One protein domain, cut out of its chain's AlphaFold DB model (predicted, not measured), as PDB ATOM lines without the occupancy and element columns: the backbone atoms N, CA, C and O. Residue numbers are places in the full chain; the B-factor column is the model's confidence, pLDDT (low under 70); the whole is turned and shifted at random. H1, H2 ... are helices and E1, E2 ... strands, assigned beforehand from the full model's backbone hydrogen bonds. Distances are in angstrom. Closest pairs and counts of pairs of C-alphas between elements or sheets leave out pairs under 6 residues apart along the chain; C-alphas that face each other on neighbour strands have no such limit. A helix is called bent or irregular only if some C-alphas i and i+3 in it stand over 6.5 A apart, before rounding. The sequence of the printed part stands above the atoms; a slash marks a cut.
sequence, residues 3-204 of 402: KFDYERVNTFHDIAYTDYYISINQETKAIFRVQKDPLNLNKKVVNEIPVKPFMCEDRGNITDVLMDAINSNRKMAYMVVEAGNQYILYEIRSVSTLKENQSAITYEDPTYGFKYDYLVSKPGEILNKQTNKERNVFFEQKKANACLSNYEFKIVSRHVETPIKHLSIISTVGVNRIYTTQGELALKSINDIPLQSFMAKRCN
ATOM      1  N   LYS A   3     160.429 146.317 162.846       86.62
ATOM      2  CA  LYS A   3     159.696 147.063 161.828       86.62
ATOM      3  C   LYS A   3     160.653 148.034 161.148       86.62
ATOM      4  O   LYS A   3     161.352 148.774 161.833       86.62
ATOM      5  N   PHE A   4     160.673 148.038 159.826       84.50
ATOM      6  CA  PHE A   4     161.556 148.866 159.011       84.50
ATOM      7  C   PHE A   4     160.691 149.703 158.099       84.50
ATOM      8  O   PHE A   4     160.011 149.149 157.239       84.50
ATOM      9  N   ASP A   5     160.691 151.015 158.289       81.62
ATOM     10  CA  ASP A   5     159.950 151.919 157.422       81.62
ATOM     11  C   ASP A   5     160.887 152.453 156.349       81.62
ATOM     12  O   ASP A   5     161.964 152.972 156.650       81.62
ATOM     13  N   TYR A   6     160.466 152.312 155.101       78.12
ATOM     14  CA  TYR A   6     161.201 152.778 153.940       78.12
ATOM     15  C   TYR A   6     160.459 153.940 153.305       78.12
ATOM     16  O   TYR A   6     159.232 153.918 153.181       78.12
ATOM     17  N   GLU A   7     161.222 154.922 152.853       70.69
ATOM     18  CA  GLU A   7     160.726 156.026 152.046       70.69
ATOM     19  C   GLU A   7     161.358 155.992 150.670       70.69
ATOM     20  O   GLU A   7     162.474 155.494 150.491       70.69
ATOM     21  N   ARG A   8     160.623 156.496 149.681       66.00
ATOM     22  CA  ARG A   8     161.124 156.495 148.324       66.00
ATOM     23  C   ARG A   8     161.968 157.744 148.082       66.00
ATOM     24  O   ARG A   8     161.443 158.846 148.090       66.00
ATOM     25  N   VAL A   9     163.268 157.588 147.862       54.75
ATOM     26  CA  VAL A   9     164.182 158.705 147.603       54.75
ATOM     27  C   VAL A   9     164.191 158.974 146.100       54.75
ATOM     28  O   VAL A   9     164.581 158.117 145.311       54.75
ATOM     29  N   ASN A  10     163.745 160.167 145.703       51.06
ATOM     30  CA  ASN A  10     163.740 160.686 144.325       51.06
ATOM     31  C   ASN A  10     162.654 160.155 143.363       51.06
ATOM     32  O   ASN A  10     162.890 160.064 142.158       51.06
ATOM     33  N   THR A  11     161.434 159.891 143.844       44.84
ATOM     34  CA  THR A  11     160.226 159.843 142.986       44.84
ATOM     35  C   THR A  11     159.068 160.585 143.628       44.84
ATOM     36  O   THR A  11     158.845 160.421 144.820       44.84
ATOM     37  N   PHE A  12     158.268 161.282 142.820       42.34
ATOM     38  CA  PHE A  12     157.089 162.079 143.207       42.34
ATOM     39  C   PHE A  12     155.927 161.317 143.882       42.34
ATOM     40  O   PHE A  12     154.861 161.887 144.111       42.34
ATOM     41  N   HIS A  13     156.105 160.034 144.199       46.62
ATOM     42  CA  HIS A  13     155.147 159.225 144.946       46.62
ATOM     43  C   HIS A  13     155.844 158.550 146.128       46.62
ATOM     44  O   HIS A  13     156.700 157.677 145.936       46.62
ATOM     45  N   ASP A  14     155.404 158.907 147.334       50.22
ATOM     46  CA  ASP A  14     155.741 158.234 148.588       50.22
ATOM     47  C   ASP A  14     155.018 156.883 148.661       50.22
ATOM     48  O   ASP A  14     154.073 156.690 149.426       50.22
ATOM     49  N   ILE A  15     155.439 155.912 147.845       55.59
ATOM     50  CA  ILE A  15     155.091 154.520 148.134       55.59
ATOM     51  C   ILE A  15     155.924 154.122 149.349       55.59
ATOM     52  O   ILE A  15     157.096 153.758 149.224       55.59
ATOM     53  N   ALA A  16     155.317 154.224 150.527       67.75
ATOM     54  CA  ALA A  16     155.931 153.777 151.756       67.75
ATOM     55  C   ALA A  16     155.813 152.254 151.830       67.75
ATOM     56  O   ALA A  16     154.742 151.666 151.671       67.75
ATOM     57  N   TYR A  17     156.931 151.594 152.084       79.75
ATOM     58  CA  TYR A  17     156.918 150.186 152.447       79.75
ATOM     59  C   TYR A  17     157.298 150.065 153.905       79.75
ATOM     60  O   TYR A  17     158.115 150.827 154.422       79.75
ATOM     61  N   THR A  18     156.724 149.064 154.551       83.62
ATOM     62  CA  THR A  18     157.188 148.617 155.849       83.62
ATOM     63  C   THR A  18     157.520 147.148 155.757       83.62
ATOM     64  O   THR A  18     156.640 146.331 155.485       83.62
ATOM     65  N   ASP A  19     158.784 146.815 155.993       87.62
ATOM     66  CA  ASP A  19     159.182 145.423 156.136       87.62
ATOM     67  C   ASP A  19     159.159 145.042 157.618       87.62
ATOM     68  O   ASP A  19     159.590 145.805 158.486       87.62
ATOM     69  N   TYR A  20     158.670 143.843 157.913       87.81
ATOM     70  CA  TYR A  20     158.673 143.269 159.252       87.81
ATOM     71  C   TYR A  20     159.572 142.044 159.293       87.81
ATOM     72  O   TYR A  20     159.336 141.061 158.591       87.81
ATOM     73  N   TYR A  21     160.599 142.104 160.136       87.75
ATOM     74  CA  TYR A  21     161.555 141.025 160.334       87.75
ATOM     75  C   TYR A  21     161.141 140.172 161.516       87.75
ATOM     76  O   TYR A  21     160.965 140.655 162.647       87.75
ATOM     77  N   ILE A  22     161.055 138.875 161.247       87.75
ATOM     78  CA  ILE A  22     160.723 137.854 162.226       87.75
ATOM     79  C   ILE A  22     161.824 136.797 162.197       87.75
ATOM     80  O   ILE A  22     162.017 136.104 161.200       87.75
ATOM     81  N   SER A  23     162.561 136.680 163.303       88.12
ATOM     82  CA  SER A  23     163.504 135.579 163.511       88.12
ATOM     83  C   SER A  23     162.725 134.286 163.714       88.12
ATOM     84  O   SER A  23     162.057 134.127 164.740       88.12
ATOM     85  N   ILE A  24     162.828 133.379 162.744       89.00
ATOM     86  CA  ILE A  24     162.248 132.034 162.819       89.00
ATOM     87  C   ILE A  24     163.113 131.177 163.749       89.00
ATOM     88  O   ILE A  24     162.608 130.502 164.640       89.00
ATOM     89  N   ASN A  25     164.433 131.259 163.577       87.94
ATOM     90  CA  ASN A  25     165.432 130.611 164.422       87.94
ATOM     91  C   ASN A  25     166.707 131.479 164.487       87.94
ATOM     92  O   ASN A  25     166.674 132.656 164.122       87.94
ATOM     93  N   GLN A  26     167.811 130.925 164.996       85.31
ATOM     94  CA  GLN A  26     169.079 131.653 165.151       85.31
ATOM     95  C   GLN A  26     169.689 132.099 163.813       85.31
ATOM     96  O   GLN A  26     170.329 133.145 163.765       85.31
ATOM     97  N   GLU A  27     169.451 131.349 162.737       87.94
ATOM     98  CA  GLU A  27     170.073 131.572 161.427       87.94
ATOM     99  C   GLU A  27     169.106 132.176 160.403       87.94
ATOM    100  O   GLU A  27     169.532 132.817 159.449       87.94
ATOM    101  N   THR A  28     167.797 131.967 160.573       88.69
ATOM    102  CA  THR A  28     166.770 132.275 159.571       88.69
ATOM    103  C   THR A  28     165.845 133.396 160.026       88.69
ATOM    104  O   THR A  28     165.240 133.345 161.104       88.69
ATOM    105  N   LYS A  29     165.663 134.376 159.142       89.12
ATOM    106  CA  LYS A  29     164.731 135.493 159.291       89.12
ATOM    107  C   LYS A  29     163.774 135.535 158.099       89.12
ATOM    108  O   LYS A  29     164.221 135.459 156.954       89.12
ATOM    109  N   ALA A  30     162.484 135.702 158.374       91.31
ATOM    110  CA  ALA A  30     161.479 136.062 157.377       91.31
ATOM    111  C   ALA A  30     161.266 137.577 157.363       91.31
ATOM    112  O   ALA A  30     161.315 138.231 158.409       91.31
ATOM    113  N   ILE A  31     161.025 138.116 156.172       90.69
ATOM    114  CA  ILE A  31     160.890 139.544 155.899       90.69
ATOM    115  C   ILE A  31     159.563 139.748 155.185       90.69
ATOM    116  O   ILE A  31     159.451 139.474 153.992       90.69
ATOM    117  N   PHE A  32     158.555 140.210 155.916       90.38
ATOM    118  CA  PHE A  32     157.222 140.455 155.372       90.38
ATOM    119  C   PHE A  32     157.122 141.892 154.896       90.38
ATOM    120  O   PHE A  32     157.184 142.816 155.706       90.38
ATOM    121  N   ARG A  33     156.949 142.078 153.591       88.25
ATOM    122  CA  ARG A  33     156.798 143.395 152.984       88.25
ATOM    123  C   ARG A  33     155.339 143.800 152.940       88.25
ATOM    124  O   ARG A  33     154.532 143.180 152.249       88.25
ATOM    125  N   VAL A  34     155.034 144.893 153.618       87.12
ATOM    126  CA  VAL A  34     153.717 145.521 153.642       87.12
ATOM    127  C   VAL A  34     153.807 146.848 152.900       87.12
ATOM    128  O   VAL A  34     154.692 147.659 153.165       87.12
ATOM    129  N   GLN A  35     152.904 147.084 151.955       78.81
ATOM    130  CA  GLN A  35     152.837 148.363 151.250       78.81
ATOM    131  C   GLN A  35     151.892 149.307 151.999       78.81
ATOM    132  O   GLN A  35     150.683 149.072 152.049       78.81
ATOM    133  N   LYS A  36     152.449 150.380 152.567       66.94
ATOM    134  CA  LYS A  36     151.704 151.489 153.163       66.94
ATOM    135  C   LYS A  36     151.375 152.488 152.061       66.94
ATOM    136  O   LYS A  36     152.202 153.296 151.655       66.94
ATOM    137  N   ASP A  37     150.156 152.393 151.554       60.47
ATOM    138  CA  ASP A  37     149.634 153.369 150.607       60.47
ATOM    139  C   ASP A  37     149.148 154.623 151.366       60.47
ATOM    140  O   ASP A  37     148.348 154.468 152.298       60.47
ATOM    141  N   PRO A  38     149.576 155.844 150.989       51.19
ATOM    142  CA  PRO A  38     149.031 157.096 151.525       51.19
ATOM    143  C   PRO A  38     147.497 157.193 151.443       51.19
ATOM    144  O   PRO A  38     146.873 157.858 152.268       51.19
ATOM    145  N   LEU A  39     146.881 156.505 150.478       50.09
ATOM    146  CA  LEU A  39     145.439 156.486 150.222       50.09
ATOM    147  C   LEU A  39     144.699 155.350 150.943       50.09
ATOM    148  O   LEU A  39     143.503 155.170 150.731       50.09
ATOM    149  N   ASN A  40     145.376 154.580 151.804       54.16
ATOM    150  CA  ASN A  40     144.792 153.452 152.541       54.16
ATOM    151  C   ASN A  40     144.218 152.320 151.652       54.16
ATOM    152  O   ASN A  40     143.431 151.516 152.140       54.16
ATOM    153  N   LEU A  41     144.629 152.188 150.382       53.78
ATOM    154  CA  LEU A  41     144.083 151.168 149.463       53.78
ATOM    155  C   LEU A  41     144.338 149.720 149.915       53.78
ATOM    156  O   LEU A  41     143.523 148.838 149.667       53.78
ATOM    157  N   ASN A  42     145.426 149.486 150.649       63.56
ATOM    158  CA  ASN A  42     145.759 148.166 151.199       63.56
ATOM    159  C   ASN A  42     145.246 147.971 152.634       63.56
ATOM    160  O   ASN A  42     145.619 146.993 153.283       63.56
ATOM    161  N   LYS A  43     144.463 148.928 153.153       70.19
ATOM    162  CA  LYS A  43     143.978 148.972 154.531       70.19
ATOM    163  C   LYS A  43     142.500 148.600 154.564       70.19
ATOM    164  O   LYS A  43     141.656 149.341 154.069       70.19
ATOM    165  N   LYS A  44     142.164 147.499 155.231       81.62
ATOM    166  CA  LYS A  44     140.769 147.123 155.498       81.62
ATOM    167  C   LYS A  44     140.485 147.222 156.989       81.62
ATOM    168  O   LYS A  44     141.169 146.585 157.782       81.62
ATOM    169  N   VAL A  45     139.483 148.013 157.367       84.38
ATOM    170  CA  VAL A  45     138.994 148.064 158.751       84.38
ATOM    171  C   VAL A  45     137.912 147.005 158.919       84.38
ATOM    172  O   VAL A  45     136.986 146.931 158.111       84.38
ATOM    173  N   VAL A  46     138.048 146.164 159.937       86.12
ATOM    174  CA  VAL A  46     137.088 145.109 160.274       86.12
ATOM    175  C   VAL A  46     136.793 145.143 161.769       86.12
ATOM    176  O   VAL A  46     137.662 145.481 162.567       86.12
ATOM    177  N   ASN A  47     135.568 144.791 162.154       88.88
ATOM    178  CA  ASN A  47     135.194 144.712 163.570       88.88
ATOM    179  C   ASN A  47     135.720 143.425 164.218       88.88
ATOM    180  O   ASN A  47     136.046 143.415 165.396       88.88
ATOM    181  N   GLU A  48     135.839 142.350 163.438       88.25
ATOM    182  CA  GLU A  48     136.237 141.028 163.915       88.25
ATOM    183  C   GLU A  48     137.106 140.323 162.873       88.25
ATOM    184  O   GLU A  48     137.030 140.607 161.671       88.25
ATOM    185  N   ILE A  49     137.930 139.382 163.335       84.38
ATOM    186  CA  ILE A  49     138.780 138.554 162.480       84.38
ATOM    187  C   ILE A  49     138.208 137.134 162.478       84.38
ATOM    188  O   ILE A  49     138.061 136.545 163.547       84.38
ATOM    189  N   PRO A  50     137.921 136.547 161.303       75.88
ATOM    190  CA  PRO A  50     137.260 135.243 161.212       75.88
ATOM    191  C   PRO A  50     138.135 134.075 161.688       75.88
ATOM    192  O   PRO A  50     137.631 132.987 161.946       75.88
ATOM    193  N   VAL A  51     139.451 134.277 161.767       82.00
ATOM    194  CA  VAL A  51     140.427 133.271 162.192       82.00
ATOM    195  C   VAL A  51     141.420 133.941 163.130       82.00
ATOM    196  O   VAL A  51     141.845 135.067 162.873       82.00
ATOM    197  N   LYS A  52     141.822 133.245 164.198       84.19
ATOM    198  CA  LYS A  52     142.867 133.736 165.099       84.19
ATOM    199  C   LYS A  52     144.132 134.065 164.285       84.19
ATOM    200  O   LYS A  52     144.623 133.182 163.575       84.19
ATOM    201  N   PRO A  53     144.657 135.301 164.358       83.38
ATOM    202  CA  PRO A  53     145.862 135.656 163.635       83.38
ATOM    203  C   PRO A  53     147.072 134.956 164.249       83.38
ATOM    204  O   PRO A  53     147.092 134.606 165.429       83.38
ATOM    205  N   PHE A  54     148.087 134.784 163.416       83.12
ATOM    206  CA  PHE A  54     149.384 134.294 163.836       83.12
ATOM    207  C   PHE A  54     150.059 135.299 164.776       83.12
ATOM    208  O   PHE A  54     150.231 136.464 164.406       83.12
ATOM    209  N   MET A  55     150.468 134.845 165.959       82.69
ATOM    210  CA  MET A  55     151.139 135.679 166.955       82.69
ATOM    211  C   MET A  55     152.653 135.467 166.952       82.69
ATOM    212  O   MET A  55     153.185 134.535 166.355       82.69
ATOM    213  N   CYS A  56     153.391 136.345 167.638       71.19
ATOM    214  CA  CYS A  56     154.849 136.225 167.726       71.19
ATOM    215  C   CYS A  56     155.300 134.909 168.385       71.19
ATOM    216  O   CYS A  56     156.369 134.402 168.033       71.19
ATOM    217  N   GLU A  57     154.506 134.348 169.306       80.56
ATOM    218  CA  GLU A  57     154.797 133.037 169.900       80.56
ATOM    219  C   GLU A  57     154.728 131.905 168.867       80.56
ATOM    220  O   GLU A  57     155.465 130.926 168.972       80.56
ATOM    221  N   ASP A  58     153.920 132.071 167.818       84.69
ATOM    222  CA  ASP A  58     153.678 131.043 166.812       84.69
ATOM    223  C   ASP A  58     154.821 130.927 165.790       84.69
ATOM    224  O   ASP A  58     154.732 130.085 164.899       84.69
ATOM    225  N   ARG A  59     155.898 131.736 165.891       84.69
ATOM    226  CA  ARG A  59     157.010 131.880 164.907       84.69
ATOM    227  C   ARG A  59     157.525 130.576 164.277       84.69
ATOM    228  O   ARG A  59     157.976 130.605 163.136       84.69
ATOM    229  N   GLY A  60     157.431 129.450 164.985       84.31
ATOM    230  CA  GLY A  60     157.766 128.119 164.472       84.31
ATOM    231  C   GLY A  60     156.899 127.636 163.298       84.31
ATOM    232  O   GLY A  60     157.369 126.817 162.517       84.31
ATOM    233  N   ASN A  61     155.683 128.165 163.112       86.19
ATOM    234  CA  ASN A  61     154.813 127.791 161.989       86.19
ATOM    235  C   ASN A  61     155.037 128.649 160.727       86.19
ATOM    236  O   ASN A  61     154.361 128.437 159.718       86.19
ATOM    237  N   ILE A  62     155.991 129.593 160.740       89.25
ATOM    238  CA  ILE A  62     156.445 130.270 159.516       89.25
ATOM    239  C   ILE A  62     157.342 129.293 158.752       89.25
ATOM    240  O   ILE A  62     158.546 129.213 158.982       89.25
ATOM    241  N   THR A  63     156.733 128.518 157.860       89.00
ATOM    242  CA  THR A  63     157.410 127.497 157.049       89.00
ATOM    243  C   THR A  63     157.640 127.976 155.619       89.00
ATOM    244  O   THR A  63     156.950 128.881 155.144       89.00
ATOM    245  N   ASP A  64     158.566 127.328 154.905       86.56
ATOM    246  CA  ASP A  64     158.792 127.576 153.473       86.56
ATOM    247  C   ASP A  64     157.485 127.413 152.669       86.56
ATOM    248  O   ASP A  64     157.174 128.245 151.825       86.56
ATOM    249  N   VAL A  65     156.626 126.451 153.037       88.19
ATOM    250  CA  VAL A  65     155.303 126.244 152.414       88.19
ATOM    251  C   VAL A  65     154.390 127.466 152.549       88.19
ATOM    252  O   VAL A  65     153.745 127.866 151.576       88.19
ATOM    253  N   LEU A  66     154.311 128.063 153.744       87.50
ATOM    254  CA  LEU A  66     153.517 129.276 153.965       87.50
ATOM    255  C   LEU A  66     154.082 130.439 153.147       87.50
ATOM    256  O   LEU A  66     153.330 131.151 152.483       87.50
ATOM    257  N   MET A  67     155.401 130.614 153.187       89.75
ATOM    258  CA  MET A  67     156.077 131.704 152.490       89.75
ATOM    259  C   MET A  67     155.900 131.601 150.968       89.75
ATOM    260  O   MET A  67     155.547 132.584 150.314       89.75
ATOM    261  N   ASP A  68     156.023 130.398 150.412       87.19
ATOM    262  CA  ASP A  68     155.785 130.123 148.996       87.19
ATOM    263  C   ASP A  68     154.322 130.345 148.608       87.19
ATOM    264  O   ASP A  68     154.033 130.848 147.520       87.19
ATOM    265  N   ALA A  69     153.370 129.995 149.478       86.44
ATOM    266  CA  ALA A  69     151.949 130.238 149.233       86.44
ATOM    267  C   ALA A  69     151.618 131.738 149.147       86.44
ATOM    268  O   ALA A  69     150.833 132.121 148.274       86.44
ATOM    269  N   ILE A  70     152.239 132.560 150.003       88.44
ATOM    270  CA  ILE A  70     152.140 134.029 149.962       88.44
ATOM    271  C   ILE A  70     152.715 134.546 148.642       88.44
ATOM    272  O   ILE A  70     152.023 135.221 147.885       88.44
ATOM    273  N   ASN A  71     153.956 134.177 148.321       89.19
ATOM    274  CA  ASN A  71     154.646 134.674 147.128       89.19
ATOM    275  C   ASN A  71     154.021 134.196 145.809       89.19
ATOM    276  O   ASN A  71     154.108 134.890 144.801       89.19
ATOM    277  N   SER A  72     153.351 133.041 145.812       85.50
ATOM    278  CA  SER A  72     152.600 132.533 144.653       85.50
ATOM    279  C   SER A  72     151.206 133.158 144.515       85.50
ATOM    280  O   SER A  72     150.425 132.710 143.678       85.50
ATOM    281  N   ASN A  73     150.842 134.110 145.383       79.88
ATOM    282  CA  ASN A  73     149.505 134.701 145.482       79.88
ATOM    283  C   ASN A  73     148.369 133.662 145.650       79.88
ATOM    284  O   ASN A  73     147.207 133.928 145.354       79.88
ATOM    285  N   ARG A  74     148.693 132.447 146.127       76.56
ATOM    286  CA  ARG A  74     147.711 131.369 146.365       76.56
ATOM    287  C   ARG A  74     146.896 131.615 147.628       76.56
ATOM    288  O   ARG A  74     145.803 131.070 147.782       76.56
ATOM    289  N   LYS A  75     147.450 132.389 148.561       72.88
ATOM    290  CA  LYS A  75     146.816 132.780 149.818       72.88
ATOM    291  C   LYS A  75     147.049 134.267 150.039       72.88
ATOM    292  O   LYS A  75     148.193 134.699 150.120       72.88
ATOM    293  N   MET A  76     145.960 135.022 150.173       76.94
ATOM    294  CA  MET A  76     146.035 136.401 150.643       76.94
ATOM    295  C   MET A  76     146.458 136.390 152.112       76.94
ATOM    296  O   MET A  76     145.834 135.713 152.932       76.94
ATOM    297  N   ALA A  77     147.521 137.121 152.429       86.81
ATOM    298  CA  ALA A  77     148.032 137.255 153.783       86.81
ATOM    299  C   ALA A  77     147.975 138.720 154.214       86.81
ATOM    300  O   ALA A  77     148.278 139.625 153.436       86.81
ATOM    301  N   TYR A  78     147.587 138.940 155.467       87.44
ATOM    302  CA  TYR A  78     147.421 140.270 156.034       87.44
ATOM    303  C   TYR A  78     148.206 140.390 157.331       87.44
ATOM    304  O   TYR A  78     148.225 139.472 158.150       87.44
ATOM    305  N   MET A  79     148.803 141.556 157.537       87.75
ATOM    306  CA  MET A  79     149.211 142.009 158.852       87.75
ATOM    307  C   MET A  79     148.011 142.630 159.562       87.75
ATOM    308  O   MET A  79     147.329 143.486 159.005       87.75
ATOM    309  N   VAL A  80     147.780 142.210 160.800       88.44
ATOM    310  CA  VAL A  80     146.686 142.687 161.644       88.44
ATOM    311  C   VAL A  80     147.230 143.689 162.656       88.44
ATOM    312  O   VAL A  80     148.217 143.406 163.331       88.44
ATOM    313  N   VAL A  81     146.575 144.840 162.781       84.69
ATOM    314  CA  VAL A  81     146.861 145.857 163.798       84.69
ATOM    315  C   VAL A  81     145.574 146.179 164.546       84.69
ATOM    316  O   VAL A  81     144.563 146.494 163.927       84.69
ATOM    317  N   GLU A  82     145.598 146.102 165.869       87.69
ATOM    318  CA  GLU A  82     144.469 146.498 166.716       87.69
ATOM    319  C   GLU A  82     144.376 148.030 166.816       87.69
ATOM    320  O   GLU A  82     145.390 148.720 166.946       87.69
ATOM    321  N   ALA A  83     143.163 148.571 166.719       83.44
ATOM    322  CA  ALA A  83     142.886 150.003 166.757       83.44
ATOM    323  C   ALA A  83     141.569 150.271 167.501       83.44
ATOM    324  O   ALA A  83     140.494 150.346 166.902       83.44
ATOM    325  N   GLY A  84     141.658 150.415 168.825       88.38
ATOM    326  CA  GLY A  84     140.477 150.519 169.683       88.38
ATOM    327  C   GLY A  84     139.668 149.224 169.633       88.38
ATOM    328  O   GLY A  84     140.218 148.156 169.859       88.38
ATOM    329  N   ASN A  85     138.385 149.312 169.277       88.56
ATOM    330  CA  ASN A  85     137.487 148.151 169.179       88.56
ATOM    331  C   ASN A  85     137.458 147.523 167.772       88.56
ATOM    332  O   ASN A  85     136.514 146.816 167.430       88.56
ATOM    333  N   GLN A  86     138.427 147.852 166.917       89.50
ATOM    334  CA  GLN A  86     138.488 147.388 165.532       89.50
ATOM    335  C   GLN A  86     139.882 146.872 165.188       89.50
ATOM    336  O   GLN A  86     140.871 147.170 165.858       89.50
ATOM    337  N   TYR A  87     139.960 146.149 164.076       87.12
ATOM    338  CA  TYR A  87     141.207 145.685 163.492       87.12
ATOM    339  C   TYR A  87     141.447 146.336 162.140       87.12
ATOM    340  O   TYR A  87     140.547 146.500 161.315       87.12
ATOM    341  N   ILE A  88     142.706 146.665 161.902       85.31
ATOM    342  CA  ILE A  88     143.215 147.169 160.644       85.31
ATOM    343  C   ILE A  88     144.030 146.057 159.990       85.31
ATOM    344  O   ILE A  88     145.028 145.596 160.542       85.31
ATOM    345  N   LEU A  89     143.617 145.647 158.798       86.50
ATOM    346  CA  LEU A  89     144.311 144.658 157.985       86.50
ATOM    347  C   LEU A  89     145.140 145.366 156.918       86.50
ATOM    348  O   LEU A  89     144.591 146.155 156.151       86.50
ATOM    349  N   TYR A  90     146.428 145.048 156.854       84.88
ATOM    350  CA  TYR A  90     147.348 145.501 155.816       84.88
ATOM    351  C   TYR A  90     147.792 144.326 154.952       84.88
ATOM    352  O   TYR A  90     148.323 143.348 155.471       84.88
ATOM    353  N   GLU A  91     147.602 144.412 153.640       84.06
ATOM    354  CA  GLU A  91     148.020 143.345 152.723       84.06
ATOM    355  C   GLU A  91     149.547 143.150 152.715       84.06
ATOM    356  O   GLU A  91     150.328 144.097 152.559       84.06
ATOM    357  N   ILE A  92     149.975 141.894 152.858       87.62
ATOM    358  CA  ILE A  92     151.366 141.478 152.694       87.62
ATOM    359  C   ILE A  92     151.608 141.237 151.204       87.62
ATOM    360  O   ILE A  92     151.000 140.357 150.602       87.62
ATOM    361  N   ARG A  93     152.526 142.004 150.614       85.81
ATOM    362  CA  ARG A  93     152.809 141.975 149.170       85.81
ATOM    363  C   ARG A  93     153.817 140.906 148.778       85.81
ATOM    364  O   ARG A  93     153.771 140.393 147.668       85.81
ATOM    365  N   SER A  94     154.759 140.613 149.665       88.19
ATOM    366  CA  SER A  94     155.770 139.581 149.450       88.19
ATOM    367  C   SER A  94     156.408 139.179 150.769       88.19
ATOM    368  O   SER A  94     156.450 139.970 151.714       88.19
ATOM    369  N   VAL A  95     156.987 137.986 150.798       91.38
ATOM    370  CA  VAL A  95     157.855 137.536 151.883       91.38
ATOM    371  C   VAL A  95     159.209 137.103 151.330       91.38
ATOM    372  O   VAL A  95     159.292 136.396 150.329       91.38
ATOM    373  N   SER A  96     160.282 137.563 151.963       90.31
ATOM    374  CA  SER A  96     161.658 137.179 151.635       90.31
ATOM    375  C   SER A  96     162.293 136.441 152.807       90.31
ATOM    376  O   SER A  96     161.914 136.656 153.959       90.31
ATOM    377  N   THR A  97     163.300 135.620 152.526       90.50
ATOM    378  CA  THR A  97     164.015 134.849 153.547       90.50
ATOM    379  C   THR A  97     165.492 135.204 153.525       90.50
ATOM    380  O   THR A  97     166.138 135.124 152.484       90.50
ATOM    381  N   LEU A  98     166.037 135.563 154.687       89.94
ATOM    382  CA  LEU A  98     167.468 135.759 154.905       89.94
ATOM    383  C   LEU A  98     167.974 134.660 155.840       89.94
ATOM    384  O   LEU A  98     167.463 134.512 156.952       89.94
ATOM    385  N   LYS A  99     168.972 133.902 155.388       89.69
ATOM    386  CA  LYS A  99     169.684 132.903 156.188       89.69
ATOM    387  C   LYS A  99     171.147 133.302 156.300       89.69
ATOM    388  O   LYS A  99     171.788 133.549 155.282       89.69
ATOM    389  N   GLU A 100     171.670 133.347 157.512       87.62
ATOM    390  CA  GLU A 100     173.080 133.624 157.774       87.62
ATOM    391  C   GLU A 100     173.604 132.635 158.803       87.62
ATOM    392  O   GLU A 100     173.025 132.464 159.876       87.62
ATOM    393  N   ASN A 101     174.707 131.987 158.455       87.75
ATOM    394  CA  ASN A 101     175.441 131.098 159.339       87.75
ATOM    395  C   ASN A 101     176.940 131.425 159.254       87.75
ATOM    396  O   ASN A 101     177.339 132.461 158.722       87.75
ATOM    397  N   GLN A 102     177.783 130.549 159.793       86.00
ATOM    398  CA  GLN A 102     179.228 130.775 159.841       86.00
ATOM    399  C   GLN A 102     179.925 130.696 158.474       86.00
ATOM    400  O   GLN A 102     181.039 131.196 158.354       86.00
ATOM    401  N   SER A 103     179.311 130.078 157.461       87.81
ATOM    402  CA  SER A 103     179.936 129.846 156.151       87.81
ATOM    403  C   SER A 103     179.314 130.649 155.014       87.81
ATOM    404  O   SER A 103     179.979 130.862 154.005       87.81
ATOM    405  N   ALA A 104     178.070 131.112 155.144       89.44
ATOM    406  CA  ALA A 104     177.393 131.797 154.054       89.44
ATOM    407  C   ALA A 104     176.258 132.731 154.493       89.44
ATOM    408  O   ALA A 104     175.628 132.561 155.539       89.44
ATOM    409  N   ILE A 105     175.925 133.648 153.582       88.25
ATOM    410  CA  ILE A 105     174.664 134.395 153.552       88.25
ATOM    411  C   ILE A 105     173.846 133.900 152.368       88.25
ATOM    412  O   ILE A 105     174.328 133.852 151.239       88.25
ATOM    413  N   THR A 106     172.590 133.550 152.614       89.94
ATOM    414  CA  THR A 106     171.620 133.194 151.577       89.94
ATOM    415  C   THR A 106     170.415 134.109 151.675       89.94
ATOM    416  O   THR A 106     169.870 134.308 152.759       89.94
ATOM    417  N   TYR A 107     169.972 134.631 150.541       89.69
ATOM    418  CA  TYR A 107     168.801 135.490 150.469       89.69
ATOM    419  C   TYR A 107     167.863 135.026 149.354       89.69
ATOM    420  O   TYR A 107     168.301 134.839 148.219       89.69
ATOM    421  N   GLU A 108     166.582 134.864 149.677       88.50
ATOM    422  CA  GLU A 108     165.511 134.506 148.744       88.50
ATOM    423  C   GLU A 108     164.442 135.594 148.709       88.50
ATOM    424  O   GLU A 108     163.834 135.906 149.731       88.50
ATOM    425  N   ASP A 109     164.176 136.137 147.528       85.12
ATOM    426  CA  ASP A 109     163.092 137.072 147.231       85.12
ATOM    427  C   ASP A 109     162.360 136.584 145.967       85.12
ATOM    428  O   ASP A 109     162.971 135.926 145.119       85.12
ATOM    429  N   PRO A 110     161.062 136.894 145.796       81.69
ATOM    430  CA  PRO A 110     160.312 136.471 144.611       81.69
ATOM    431  C   PRO A 110     160.953 136.868 143.277       81.69
ATOM    432  O   PRO A 110     160.738 136.210 142.267       81.69
ATOM    433  N   THR A 111     161.741 137.947 143.259       78.81
ATOM    434  CA  THR A 111     162.330 138.487 142.027       78.81
ATOM    435  C   THR A 111     163.802 138.118 141.821       78.81
ATOM    436  O   THR A 111     164.304 138.180 140.696       78.81
ATOM    437  N   TYR A 112     164.524 137.754 142.885       83.75
ATOM    438  CA  TYR A 112     165.943 137.388 142.846       83.75
ATOM    439  C   TYR A 112     166.359 136.641 144.114       83.75
ATOM    440  O   TYR A 112     165.658 136.609 145.111       83.75
ATOM    441  N   GLY A 113     167.547 136.056 144.116       87.31
ATOM    442  CA  GLY A 113     168.100 135.461 145.324       87.31
ATOM    443  C   GLY A 113     169.427 134.794 145.046       87.31
ATOM    444  O   GLY A 113     169.700 134.408 143.907       87.31
ATOM    445  N   PHE A 114     170.239 134.678 146.081       89.56
ATOM    446  CA  PHE A 114     171.652 134.369 145.965       89.56
ATOM    447  C   PHE A 114     172.169 133.612 147.181       89.56
ATOM    448  O   PHE A 114     171.557 133.636 148.251       89.56
ATOM    449  N   LYS A 115     173.331 132.982 147.010       91.56
ATOM    450  CA  LYS A 115     174.154 132.462 148.101       91.56
ATOM    451  C   LYS A 115     175.560 133.045 147.967       91.56
ATOM    452  O   LYS A 115     176.210 132.833 146.951       91.56
ATOM    453  N   TYR A 116     176.010 133.759 148.990       88.94
ATOM    454  CA  TYR A 116     177.385 134.223 149.127       88.94
ATOM    455  C   TYR A 116     178.085 133.373 150.179       88.94
ATOM    456  O   TYR A 116     177.741 133.446 151.358       88.94
ATOM    457  N   ASP A 117     179.018 132.538 149.743       88.88
ATOM    458  CA  ASP A 117     179.803 131.668 150.611       88.88
ATOM    459  C   ASP A 117     181.142 132.344 150.920       88.88
ATOM    460  O   ASP A 117     181.888 132.721 150.017       88.88
ATOM    461  N   TYR A 118     181.421 132.541 152.208       83.81
ATOM    462  CA  TYR A 118     182.525 133.373 152.679       83.81
ATOM    463  C   TYR A 118     183.905 132.843 152.288       83.81
ATOM    464  O   TYR A 118     184.859 133.619 152.269       83.81
ATOM    465  N   LEU A 119     184.026 131.541 152.015       81.81
ATOM    466  CA  LEU A 119     185.310 130.900 151.738       81.81
ATOM    467  C   LEU A 119     185.588 130.755 150.241       81.81
ATOM    468  O   LEU A 119     186.750 130.679 149.846       81.81
ATOM    469  N   VAL A 120     184.543 130.699 149.411       84.06
ATOM    470  CA  VAL A 120     184.678 130.341 147.986       84.06
ATOM    471  C   VAL A 120     184.180 131.416 147.022       84.06
ATOM    472  O   VAL A 120     184.709 131.503 145.914       84.06
ATOM    473  N   SER A 121     183.203 132.245 147.407       81.44
ATOM    474  CA  SER A 121     182.628 133.253 146.508       81.44
ATOM    475  C   SER A 121     183.555 134.454 146.328       81.44
ATOM    476  O   SER A 121     184.056 135.026 147.301       81.44
ATOM    477  N   LYS A 122     183.736 134.897 145.079       79.81
ATOM    478  CA  LYS A 122     184.602 136.042 144.752       79.81
ATOM    479  C   LYS A 122     183.790 137.314 144.470       79.81
ATOM    480  O   LYS A 122     182.687 137.228 143.927       79.81
ATOM    481  N   PRO A 123     184.317 138.511 144.799       79.25
ATOM    482  CA  PRO A 123     183.718 139.766 144.349       79.25
ATOM    483  C   PRO A 123     183.534 139.786 142.828       79.25
ATOM    484  O   PRO A 123     184.420 139.365 142.086       79.25
ATOM    485  N   GLY A 124     182.376 140.264 142.372       77.06
ATOM    486  CA  GLY A 124     182.024 140.333 140.951       77.06
ATOM    487  C   GLY A 124     181.540 139.024 140.312       77.06
ATOM    488  O   GLY A 124     181.175 139.037 139.140       77.06
ATOM    489  N   GLU A 125     181.485 137.909 141.044       84.06
ATOM    490  CA  GLU A 125     180.873 136.666 140.560       84.06
ATOM    491  C   GLU A 125     179.334 136.750 140.573       84.06
ATOM    492  O   GLU A 125     178.750 137.437 141.412       84.06
ATOM    493  N   ILE A 126     178.663 136.037 139.658       86.31
ATOM    494  CA  ILE A 126     177.200 135.879 139.676       86.31
ATOM    495  C   ILE A 126     176.817 134.846 140.746       86.31
ATOM    496  O   ILE A 126     177.122 133.666 140.610       86.31
ATOM    497  N   LEU A 127     176.073 135.269 141.767       88.81
ATOM    498  CA  LEU A 127     175.771 134.475 142.970       88.81
ATOM    499  C   LEU A 127     174.364 133.858 143.006       88.81
ATOM    500  O   LEU A 127     173.907 133.396 144.053       88.81
ATOM    501  N   ASN A 128     173.628 133.908 141.896       86.06
ATOM    502  CA  ASN A 128     172.218 133.513 141.832       86.06
ATOM    503  C   ASN A 128     171.962 132.086 142.352       86.06
ATOM    504  O   ASN A 128     172.714 131.162 142.053       86.06
ATOM    505  N   LYS A 129     170.822 131.873 143.022       72.75
ATOM    506  CA  LYS A 129     170.371 130.537 143.448       72.75
ATOM    507  C   LYS A 129     169.142 130.060 142.661       72.75
ATOM    508  O   LYS A 129     168.097 130.694 142.760       72.75
ATOM    509  N   GLN A 130     169.284 128.926 141.963       66.12
ATOM    510  CA  GLN A 130     168.270 128.144 141.222       66.12
ATOM    511  C   GLN A 130     167.406 128.882 140.172       66.12
ATOM    512  O   GLN A 130     167.414 130.104 140.034       66.12
ATOM    513  N   THR A 131     166.786 128.077 139.309       61.06
ATOM    514  CA  THR A 131     166.289 128.412 137.970       61.06
ATOM    515  C   THR A 131     165.047 129.306 137.993       61.06
ATOM    516  O   THR A 131     164.095 129.043 138.715       61.06
ATOM    517  N   ASN A 132     165.058 130.325 137.123       55.84
ATOM    518  CA  ASN A 132     163.997 131.318 136.881       55.84
ATOM    519  C   ASN A 132     163.949 132.577 137.777       55.84
ATOM    520  O   ASN A 132     162.886 133.044 138.164       55.84
ATOM    521  N   LYS A 133     165.105 133.195 138.045       68.75
ATOM    522  CA  LYS A 133     165.178 134.561 138.600       68.75
ATOM    523  C   LYS A 133     165.473 135.579 137.504       68.75
ATOM    524  O   LYS A 133     166.415 135.402 136.738       68.75
ATOM    525  N   GLU A 134     164.701 136.661 137.452       71.12
ATOM    526  CA  GLU A 134     164.790 137.698 136.409       71.12
ATOM    527  C   GLU A 134     166.046 138.579 136.515       71.12
ATOM    528  O   GLU A 134     166.318 139.407 135.638       71.12
ATOM    529  N   ARG A 135     166.809 138.440 137.609       78.75
ATOM    530  CA  ARG A 135     167.944 139.307 137.935       78.75
ATOM    531  C   ARG A 135     169.194 138.508 138.276       78.75
ATOM    532  O   ARG A 135     169.120 137.429 138.863       78.75
ATOM    533  N   ASN A 136     170.337 139.073 137.911       84.19
ATOM    534  CA  ASN A 136     171.655 138.639 138.344       84.19
ATOM    535  C   ASN A 136     172.064 139.395 139.599       84.19
ATOM    536  O   ASN A 136     171.808 140.592 139.697       84.19
ATOM    537  N   VAL A 137     172.694 138.697 140.538       85.81
ATOM    538  CA  VAL A 137     173.215 139.266 141.778       85.81
ATOM    539  C   VAL A 137     174.719 139.055 141.835       85.81
ATOM    540  O   VAL A 137     175.190 137.943 141.612       85.81
ATOM    541  N   PHE A 138     175.447 140.111 142.168       86.31
ATOM    542  CA  PHE A 138     176.894 140.134 142.314       86.31
ATOM    543  C   PHE A 138     177.244 140.636 143.706       86.31
ATOM    544  O   PHE A 138     176.606 141.564 144.195       86.31
ATOM    545  N   PHE A 139     178.263 140.067 144.339       86.25
ATOM    546  CA  PHE A 139     178.822 140.657 145.554       86.25
ATOM    547  C   PHE A 139     179.808 141.764 145.191       86.25
ATOM    548  O   PHE A 139     180.698 141.550 144.367       86.25
ATOM    549  N   GLU A 140     179.643 142.937 145.799       83.56
ATOM    550  CA  GLU A 140     180.547 144.070 145.602       83.56
ATOM    551  C   GLU A 140     181.608 144.092 146.695       83.56
ATOM    552  O   GLU A 140     182.799 143.993 146.410       83.56
ATOM    553  N   GLN A 141     181.179 144.209 147.952       81.00
ATOM    554  CA  GLN A 141     182.095 144.362 149.075       81.00
ATOM    555  C   GLN A 141     181.441 144.080 150.424       81.00
ATOM    556  O   GLN A 141     180.227 144.193 150.606       81.00
ATOM    557  N   LYS A 142     182.290 143.783 151.412       80.44
ATOM    558  CA  LYS A 142     181.928 143.781 152.828       80.44
ATOM    559  C   LYS A 142     182.460 145.064 153.456       80.44
ATOM    560  O   LYS A 142     183.663 145.208 153.652       80.44
ATOM    561  N   LYS A 143     181.564 145.981 153.810       74.81
ATOM    562  CA  LYS A 143     181.881 147.134 154.656       74.81
ATOM    563  C   LYS A 143     181.737 146.714 156.110       74.81
ATOM    564  O   LYS A 143     180.635 146.669 156.654       74.81
ATOM    565  N   ALA A 144     182.854 146.378 156.739       68.00
ATOM    566  CA  ALA A 144     182.901 146.213 158.182       68.00
ATOM    567  C   ALA A 144     183.214 147.568 158.827       68.00
ATOM    568  O   ALA A 144     184.184 148.225 158.454       68.00
ATOM    569  N   ASN A 145     182.412 147.977 159.805       63.12
ATOM    570  CA  ASN A 145     182.852 148.942 160.808       63.12
ATOM    571  C   ASN A 145     182.829 148.270 162.188       63.12
ATOM    572  O   ASN A 145     182.348 147.146 162.328       63.12
ATOM    573  N   ALA A 146     183.341 148.951 163.214       61.28
ATOM    574  CA  ALA A 146     183.434 148.406 164.573       61.28
ATOM    575  C   ALA A 146     182.077 147.989 165.191       61.28
ATOM    576  O   ALA A 146     182.048 147.306 166.208       61.28
ATOM    577  N   CYS A 147     180.956 148.393 164.592       66.00
ATOM    578  CA  CYS A 147     179.608 148.222 165.121       66.00
ATOM    579  C   CYS A 147     178.755 147.223 164.318       66.00
ATOM    580  O   CYS A 147     177.934 146.507 164.892       66.00
ATOM    581  N   LEU A 148     178.910 147.182 162.991       70.06
ATOM    582  CA  LEU A 148     178.065 146.430 162.066       70.06
ATOM    583  C   LEU A 148     178.875 145.903 160.877       70.06
ATOM    584  O   LEU A 148     179.738 146.584 160.322       70.06
ATOM    585  N   SER A 149     178.532 144.689 160.445       69.19
ATOM    586  CA  SER A 149     178.938 144.158 159.143       69.19
ATOM    587  C   SER A 149     177.850 144.459 158.120       69.19
ATOM    588  O   SER A 149     176.703 144.056 158.309       69.19
ATOM    589  N   ASN A 150     178.220 145.159 157.052       76.38
ATOM    590  CA  ASN A 150     177.358 145.455 155.921       76.38
ATOM    591  C   ASN A 150     177.889 144.746 154.668       76.38
ATOM    592  O   ASN A 150     179.047 144.926 154.294       76.38
ATOM    593  N   TYR A 151     177.046 143.942 154.034       83.06
ATOM    594  CA  TYR A 151     177.343 143.259 152.780       83.06
ATOM    595  C   TYR A 151     176.612 143.963 151.648       83.06
ATOM    596  O   TYR A 151     175.388 144.076 151.682       83.06
ATOM    597  N   GLU A 152     177.360 144.423 150.653       83.12
ATOM    598  CA  GLU A 152     176.819 145.133 149.502       83.12
ATOM    599  C   GLU A 152     176.804 144.221 148.279       83.12
ATOM    600  O   GLU A 152     177.812 143.603 147.922       83.12
ATOM    601  N   PHE A 153     175.638 144.135 147.645       83.88
ATOM    602  CA  PHE A 153     175.414 143.360 146.438       83.88
ATOM    603  C   PHE A 153     174.847 144.243 145.339       83.88
ATOM    604  O   PHE A 153     173.935 145.036 145.574       83.88
ATOM    605  N   LYS A 154     175.310 144.022 144.115       81.81
ATOM    606  CA  LYS A 154     174.759 144.622 142.908       81.81
ATOM    607  C   LYS A 154     173.754 143.675 142.280       81.81
ATOM    608  O   LYS A 154     174.061 142.515 142.030       81.81
ATOM    609  N   ILE A 155     172.558 144.164 141.984       79.06
ATOM    610  CA  ILE A 155     171.511 143.419 141.291       79.06
ATOM    611  C   ILE A 155     171.310 144.052 139.910       79.06
ATOM    612  O   ILE A 155     171.197 145.269 139.775       79.06
ATOM    613  N   VAL A 156     171.265 143.229 138.867       75.62
ATOM    614  CA  VAL A 156     171.151 143.673 137.472       75.62
ATOM    615  C   VAL A 156     170.045 142.881 136.787       75.62
ATOM    616  O   VAL A 156     169.910 141.679 137.009       75.62
ATOM    617  N   SER A 157     169.213 143.549 135.984       74.25
ATOM    618  CA  SER A 157     168.233 142.856 135.135       74.25
ATOM    619  C   SER A 157     168.951 141.935 134.148       74.25
ATOM    620  O   SER A 157     169.989 142.307 133.614       74.25
ATOM    621  N   ARG A 158     168.404 140.750 133.859       72.69
ATOM    622  CA  ARG A 158     168.955 139.893 132.792       72.69
ATOM    623  C   ARG A 158     168.673 140.418 131.383       72.69
ATOM    624  O   ARG A 158     169.365 140.027 130.454       72.69
ATOM    625  N   HIS A 159     167.660 141.271 131.236       66.62
ATOM    626  CA  HIS A 159     167.111 141.677 129.938       66.62
ATOM    627  C   HIS A 159     167.392 143.143 129.571       66.62
ATOM    628  O   HIS A 159     167.003 143.578 128.494       66.62
ATOM    629  N   VAL A 160     168.008 143.930 130.463       57.12
ATOM    630  CA  VAL A 160     168.258 145.369 130.256       57.12
ATOM    631  C   VAL A 160     169.605 145.744 130.875       57.12
ATOM    632  O   VAL A 160     169.870 145.353 132.011       57.12
ATOM    633  N   GLU A 161     170.428 146.524 130.168       48.91
ATOM    634  CA  GLU A 161     171.781 146.892 130.618       48.91
ATOM    635  C   GLU A 161     171.842 147.951 131.743       48.91
ATOM    636  O   GLU A 161     172.896 148.102 132.345       48.91
ATOM    637  N   THR A 162     170.749 148.628 132.130       43.59
ATOM    638  CA  THR A 162     170.625 149.407 133.398       43.59
ATOM    639  C   THR A 162     169.139 149.659 133.731       43.59
ATOM    640  O   THR A 162     168.353 149.797 132.796       43.59
ATOM    641  N   PRO A 163     168.683 149.638 135.012       49.41
ATOM    642  CA  PRO A 163     169.244 150.342 136.175       49.41
ATOM    643  C   PRO A 163     169.888 149.445 137.245       49.41
ATOM    644  O   PRO A 163     169.552 148.268 137.401       49.41
ATOM    645  N   ILE A 164     170.818 150.054 137.989       54.16
ATOM    646  CA  ILE A 164     171.680 149.448 139.010       54.16
ATOM    647  C   ILE A 164     170.930 149.372 140.338       54.16
ATOM    648  O   ILE A 164     170.365 150.353 140.815       54.16
ATOM    649  N   LYS A 165     170.949 148.196 140.960       60.66
ATOM    650  CA  LYS A 165     170.329 147.974 142.258       60.66
ATOM    651  C   LYS A 165     171.389 147.609 143.296       60.66
ATOM    652  O   LYS A 165     172.113 146.651 143.064       60.66
ATOM    653  N   HIS A 166     171.451 148.303 144.431       62.06
ATOM    654  CA  HIS A 166     172.341 147.971 145.546       62.06
ATOM    655  C   HIS A 166     171.537 147.367 146.708       62.06
ATOM    656  O   HIS A 166     170.657 147.988 147.300       62.06
ATOM    657  N   LEU A 167     171.829 146.121 147.055       72.81
ATOM    658  CA  LEU A 167     171.317 145.496 148.266       72.81
ATOM    659  C   LEU A 167     172.373 145.613 149.353       72.81
ATOM    660  O   LEU A 167     173.482 145.121 149.180       72.81
ATOM    661  N   SER A 168     172.022 146.225 150.473       76.56
ATOM    662  CA  SER A 168     172.873 146.312 151.653       76.56
ATOM    663  C   SER A 168     172.274 145.423 152.737       76.56
ATOM    664  O   SER A 168     171.174 145.667 153.222       76.56
ATOM    665  N   ILE A 169     172.965 144.346 153.099       77.81
ATOM    666  CA  ILE A 169     172.547 143.452 154.181       77.81
ATOM    667  C   ILE A 169     173.370 143.767 155.413       77.81
ATOM    668  O   ILE A 169     174.585 143.584 155.432       77.81
ATOM    669  N   ILE A 170     172.683 144.175 156.470       73.75
ATOM    670  CA  ILE A 170     173.256 144.356 157.791       73.75
ATOM    671  C   ILE A 170     172.821 143.157 158.632       73.75
ATOM    672  O   ILE A 170     171.681 143.105 159.095       73.75
ATOM    673  N   SER A 171     173.721 142.194 158.839       61.38
ATOM    674  CA  SER A 171     173.456 140.874 159.452       61.38
ATOM    675  C   SER A 171     172.622 140.904 160.746       61.38
ATOM    676  O   SER A 171     171.790 140.030 161.006       61.38
ATOM    677  N   THR A 172     172.766 141.966 161.546       61.97
ATOM    678  CA  THR A 172     172.079 142.146 162.840       61.97
ATOM    679  C   THR A 172     170.913 143.132 162.824       61.97
ATOM    680  O   THR A 172     170.157 143.185 163.795       61.97
ATOM    681  N   VAL A 173     170.757 143.898 161.744       67.31
ATOM    682  CA  VAL A 173     169.748 144.957 161.635       67.31
ATOM    683  C   VAL A 173     168.715 144.575 160.590       67.31
ATOM    684  O   VAL A 173     167.552 144.483 160.926       67.31
ATOM    685  N   GLY A 174     169.109 144.264 159.361       68.38
ATOM    686  CA  GLY A 174     168.177 143.889 158.305       68.38
ATOM    687  C   GLY A 174     168.717 144.214 156.919       68.38
ATOM    688  O   GLY A 174     169.889 144.540 156.746       68.38
ATOM    689  N   VAL A 175     167.851 144.110 155.921       69.94
ATOM    690  CA  VAL A 175     168.149 144.396 154.518       69.94
ATOM    691  C   VAL A 175     167.724 145.825 154.192       69.94
ATOM    692  O   VAL A 175     166.547 146.179 154.250       69.94
ATOM    693  N   ASN A 176     168.692 146.646 153.817       67.19
ATOM    694  CA  ASN A 176     168.500 147.952 153.219       67.19
ATOM    695  C   ASN A 176     168.529 147.819 151.682       67.19
ATOM    696  O   ASN A 176     169.415 147.167 151.127       67.19
ATOM    697  N   ARG A 177     167.547 148.394 150.978       64.81
ATOM    698  CA  ARG A 177     167.388 148.248 149.516       64.81
ATOM    699  C   ARG A 177     167.639 149.589 148.811       64.81
ATOM    700  O   ARG A 177     166.704 150.336 148.574       64.81
ATOM    701  N   ILE A 178     168.878 149.876 148.434       55.16
ATOM    702  CA  ILE A 178     169.290 151.140 147.799       55.16
ATOM    703  C   ILE A 178     169.155 151.002 146.266       55.16
ATOM    704  O   ILE A 178     169.712 150.070 145.694       55.16
ATOM    705  N   TYR A 179     168.434 151.876 145.554       52.00
ATOM    706  CA  TYR A 179     168.288 151.787 144.083       52.00
ATOM    707  C   TYR A 179     168.388 153.163 143.396       52.00
ATOM    708  O   TYR A 179     167.450 153.933 143.531       52.00
ATOM    709  N   THR A 180     169.405 153.427 142.565       44.47
ATOM    710  CA  THR A 180     169.545 154.677 141.768       44.47
ATOM    711  C   THR A 180     169.017 154.472 140.325       44.47
ATOM    712  O   THR A 180     168.857 153.331 139.889       44.47
ATOM    713  N   THR A 181     168.694 155.463 139.475       38.38
ATOM    714  CA  THR A 181     168.817 156.941 139.475       38.38
ATOM    715  C   THR A 181     167.460 157.685 139.450       38.38
ATOM    716  O   THR A 181     167.429 158.892 139.230       38.38
ATOM    717  N   GLN A 182     166.326 157.004 139.660       48.53
ATOM    718  CA  GLN A 182     164.967 157.574 139.541       48.53
ATOM    719  C   GLN A 182     163.966 156.953 140.545       48.53
ATOM    720  O   GLN A 182     162.836 156.642 140.173       48.53
ATOM    721  N   GLY A 183     164.367 156.695 141.799       54.22
ATOM    722  CA  GLY A 183     163.460 156.202 142.851       54.22
ATOM    723  C   GLY A 183     163.997 155.036 143.671       54.22
ATOM    724  O   GLY A 183     163.739 153.874 143.351       54.22
ATOM    725  N   GLU A 184     164.670 155.354 144.770       64.94
ATOM    726  CA  GLU A 184     165.254 154.400 145.720       64.94
ATOM    727  C   GLU A 184     164.296 154.103 146.870       64.94
ATOM    728  O   GLU A 184     163.465 154.944 147.145       64.94
ATOM    729  N   LEU A 185     164.418 152.984 147.597       63.53
ATOM    730  CA  LEU A 185     163.768 152.828 148.910       63.53
ATOM    731  C   LEU A 185     164.813 152.976 150.019       63.53
ATOM    732  O   LEU A 185     165.493 152.015 150.365       63.53
ATOM    733  N   ALA A 186     164.937 154.158 150.607       71.31
ATOM    734  CA  ALA A 186     165.834 154.340 151.740       71.31
ATOM    735  C   ALA A 186     165.164 153.877 153.030       71.31
ATOM    736  O   ALA A 186     164.018 154.226 153.315       71.31
ATOM    737  N   LEU A 187     165.897 153.103 153.833       76.81
ATOM    738  CA  LEU A 187     165.496 152.816 155.202       76.81
ATOM    739  C   LEU A 187     165.464 154.126 156.007       76.81
ATOM    740  O   LEU A 187     166.499 154.747 156.234       76.81
ATOM    741  N   LYS A 188     164.274 154.516 156.457       79.12
ATOM    742  CA  LYS A 188     164.020 155.753 157.202       79.12
ATOM    743  C   LYS A 188     164.136 155.542 158.707       79.12
ATOM    744  O   LYS A 188     164.797 156.314 159.402       79.12
ATOM    745  N   SER A 189     163.487 154.500 159.220       80.31
ATOM    746  CA  SER A 189     163.422 154.208 160.652       80.31
ATOM    747  C   SER A 189     163.334 152.719 160.943       80.31
ATOM    748  O   SER A 189     162.871 151.926 160.122       80.31
ATOM    749  N   ILE A 190     163.764 152.355 162.148       83.19
ATOM    750  CA  ILE A 190     163.689 151.004 162.700       83.19
ATOM    751  C   ILE A 190     162.893 151.083 163.998       83.19
ATOM    752  O   ILE A 190     163.300 151.782 164.923       83.19
ATOM    753  N   ASN A 191     161.771 150.367 164.078       84.69
ATOM    754  CA  ASN A 191     160.826 150.423 165.198       84.69
ATOM    755  C   ASN A 191     160.468 151.870 165.568       84.69
ATOM    756  O   ASN A 191     160.571 152.258 166.729       84.69
ATOM    757  N   ASP A 192     160.135 152.675 164.555       84.94
ATOM    758  CA  ASP A 192     159.785 154.095 164.696       84.94
ATOM    759  C   ASP A 192     160.927 154.994 165.242       84.94
ATOM    760  O   ASP A 192     160.732 156.186 165.468       84.94
ATOM    761  N   ILE A 193     162.153 154.467 165.380       82.62
ATOM    762  CA  ILE A 193     163.368 155.236 165.695       82.62
ATOM    763  C   ILE A 193     164.064 155.616 164.378       82.62
ATOM    764  O   ILE A 193     164.396 154.709 163.607       82.62
ATOM    765  N   PRO A 194     164.344 156.906 164.101       84.88
ATOM    766  CA  PRO A 194     165.065 157.324 162.896       84.88
ATOM    767  C   PRO A 194     166.380 156.560 162.711       84.88
ATOM    768  O   PRO A 194     167.105 156.338 163.685       84.88
ATOM    769  N   LEU A 195     166.716 156.180 161.473       77.44
ATOM    770  CA  LEU A 195     167.875 155.331 161.175       77.44
ATOM    771  C   LEU A 195     169.169 155.913 161.757       77.44
ATOM    772  O   LEU A 195     169.922 155.195 162.408       77.44
ATOM    773  N   GLN A 196     169.404 157.218 161.595       76.38
ATOM    774  CA  GLN A 196     170.586 157.883 162.151       76.38
ATOM    775  C   GLN A 196     170.658 157.743 163.680       76.38
ATOM    776  O   GLN A 196     171.709 157.400 164.222       76.38
ATOM    777  N   SER A 197     169.538 157.945 164.376       81.62
ATOM    778  CA  SER A 197     169.446 157.808 165.833       81.62
ATOM    779  C   SER A 197     169.628 156.359 166.286       81.62
ATOM    780  O   SER A 197     170.318 156.101 167.272       81.62
ATOM    781  N   PHE A 198     169.053 155.402 165.554       82.06
ATOM    782  CA  PHE A 198     169.231 153.979 165.821       82.06
ATOM    783  C   PHE A 198     170.703 153.572 165.688       82.06
ATOM    784  O   PHE A 198     171.250 152.926 166.581       82.06
ATOM    785  N   MET A 199     171.359 153.994 164.604       76.50
ATOM    786  CA  MET A 199     172.768 153.701 164.335       76.50
ATOM    787  C   MET A 199     173.681 154.344 165.379       76.50
ATOM    788  O   MET A 199     174.557 153.668 165.911       76.50
ATOM    789  N   ALA A 200     173.436 155.606 165.748       78.19
ATOM    790  CA  ALA A 200     174.171 156.268 166.822       78.19
ATOM    791  C   ALA A 200     174.041 155.495 168.142       78.19
ATOM    792  O   ALA A 200     175.044 155.174 168.770       78.19
ATOM    793  N   LYS A 201     172.824 155.101 168.535       81.00
ATOM    794  CA  LYS A 201     172.612 154.315 169.757       81.00
ATOM    795  C   LYS A 201     173.304 152.954 169.700       81.00
ATOM    796  O   LYS A 201     173.895 152.533 170.682       81.00
ATOM    797  N   ARG A 202     173.227 152.256 168.566       77.56
ATOM    798  CA  ARG A 202     173.803 150.915 168.389       77.56
ATOM    799  C   ARG A 202     175.331 150.935 168.400       77.56
ATOM    800  O   ARG A 202     175.939 150.000 168.913       77.56
ATOM    801  N   CYS A 203     175.921 151.966 167.803       75.50
ATOM    802  CA  CYS A 203     177.358 152.050 167.562       75.50
ATOM    803  C   CYS A 203     178.124 152.833 168.621       75.50
ATOM    804  O   CYS A 203     179.334 152.670 168.712       75.50
ATOM    805  N   ASN A 204     177.436 153.629 169.442       68.00
ATOM    806  CA  ASN A 204     178.050 154.424 170.506       68.00
ATOM    807  C   ASN A 204     177.905 153.785 171.905       68.00
ATOM    808  O   ASN A 204     178.174 154.430 172.910       68.00
TER     809      ASN A 204
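What this domain is: This is residues 3 to 204 of the 402 residues of an uncharacterized protein of uncultured Aureispira sp (UniProt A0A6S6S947). Two strongly twisted sheets make a flattened, loosely closed barrel: E13, E1, E2, E3, E6, E7 and E8 form one wall, E9 to E12 the other, and the walls meet at E12 with E13 and, over few contacts, at E8 with E9. E6 bends at residue 93, and its residues 86 to 91 reach past the barrel as an arm with E4 and E5; H2 packs on E6 and is near E3, H3 packs at E13, and H1 only grazes the larger sheet. The 202 printed residues hold 3 named helices and 13 named strands, in the order E1 E2 E3 E4 H1 H2 E5 to E13 H3, mostly strand. The branched sheet of nine strands and the sheet E9 E10 E11 E12 are antiparallel; the whole is compact, radius of gyration of the C-alphas 17.6 A, spanning 54 by 39 by 35 A.

How they stand to each other: Start at E1, residues 3 to 9: E2, residues 16 to 23, lies on one side, N 4 to O 19 2.8 A, and E13, residues 184 to 190, on the other, N 9 to O 184 2.7 A. E3, residues 28 to 36, is next to E2, N 18 to O 34 2.8 A. Find E6, residues 86 to 100, bending by 69 degrees at residue 93: E3, N 29 to O 98 2.8 A, and E4, residues 43 to 46, N 44 to O 89 2.9 A, lie on one side; E5, residues 78 to 83, N 79 to O 90 2.8 A, and E7, residues 104 to 108, N 99 to O 106 2.8 A, on the other. E8, residues 113 to 117, is beside E7, N 116 to O 105 2.8 A. Across the second sheet run E9, residues 135 to 144, E10, residues 149 to 157, E11, residues 165 to 170, and E12, residues 174 to 179, with N 136 to O 156, N 153 to O 167 and N 166 to O 178 each 2.8 A. E1 E2 E3, E5 E6 E7 E8 and E9 E10 E11 E12 are meanders, each strand the antiparallel neighbour and hairpin partner of the one before. E8 and E9 touch, closest C-alphas Phe 114 and Val 137, 6.6 A; E12 and E13 touch, closest C-alphas Ile 178 and Glu 184, 5.6 A. H1, residues 56 to 61, only grazes the branched sheet with residues 56 to 60. H2, residues 64 to 71, is on it at a height of 8.9 A, over E6 and only just over E3, with 3 C-alphas there; its closest C-alphas to E6 are those of Asn 71 and Ser 94, 5.5 A. H3, residues 195 to 203, is on that sheet at a height of 6.3 A, over none of its strands; the C-alphas of Ser 189 and Leu 195, its closest to E13, are 4.6 A apart. H2 and H3 have every O i to N i+4 pair within hydrogen-bond range; H1 has 0 of 2, and 2 of 3 O i to N i+3 pairs.

Where its parts are: Find C-alpha 3 at (159.696, 147.063, 161.828), where E1 begins. E6 runs 38.0 A from C-alpha 86 at (138.488, 147.388, 165.532); E10 is 26.3 A, E9 26.1 A and E3 25.2 A long. H1 is irregular, C-alphas 57 and 60 being 7.9 A apart. H3 ends at C-alpha 203, (177.358, 152.050, 167.562).

The domain as a whole: The C-alphas of Asn 85 and Val 120, the two farthest apart, are 54.7 A apart. The printed part has no cut; the link from E8 to E9, residues 118 to 134, is long. Look for low confidence at 49 residues under 70, among them 8 to 16 and 171 to 185; the printed part's mean pLDDT is 77.5.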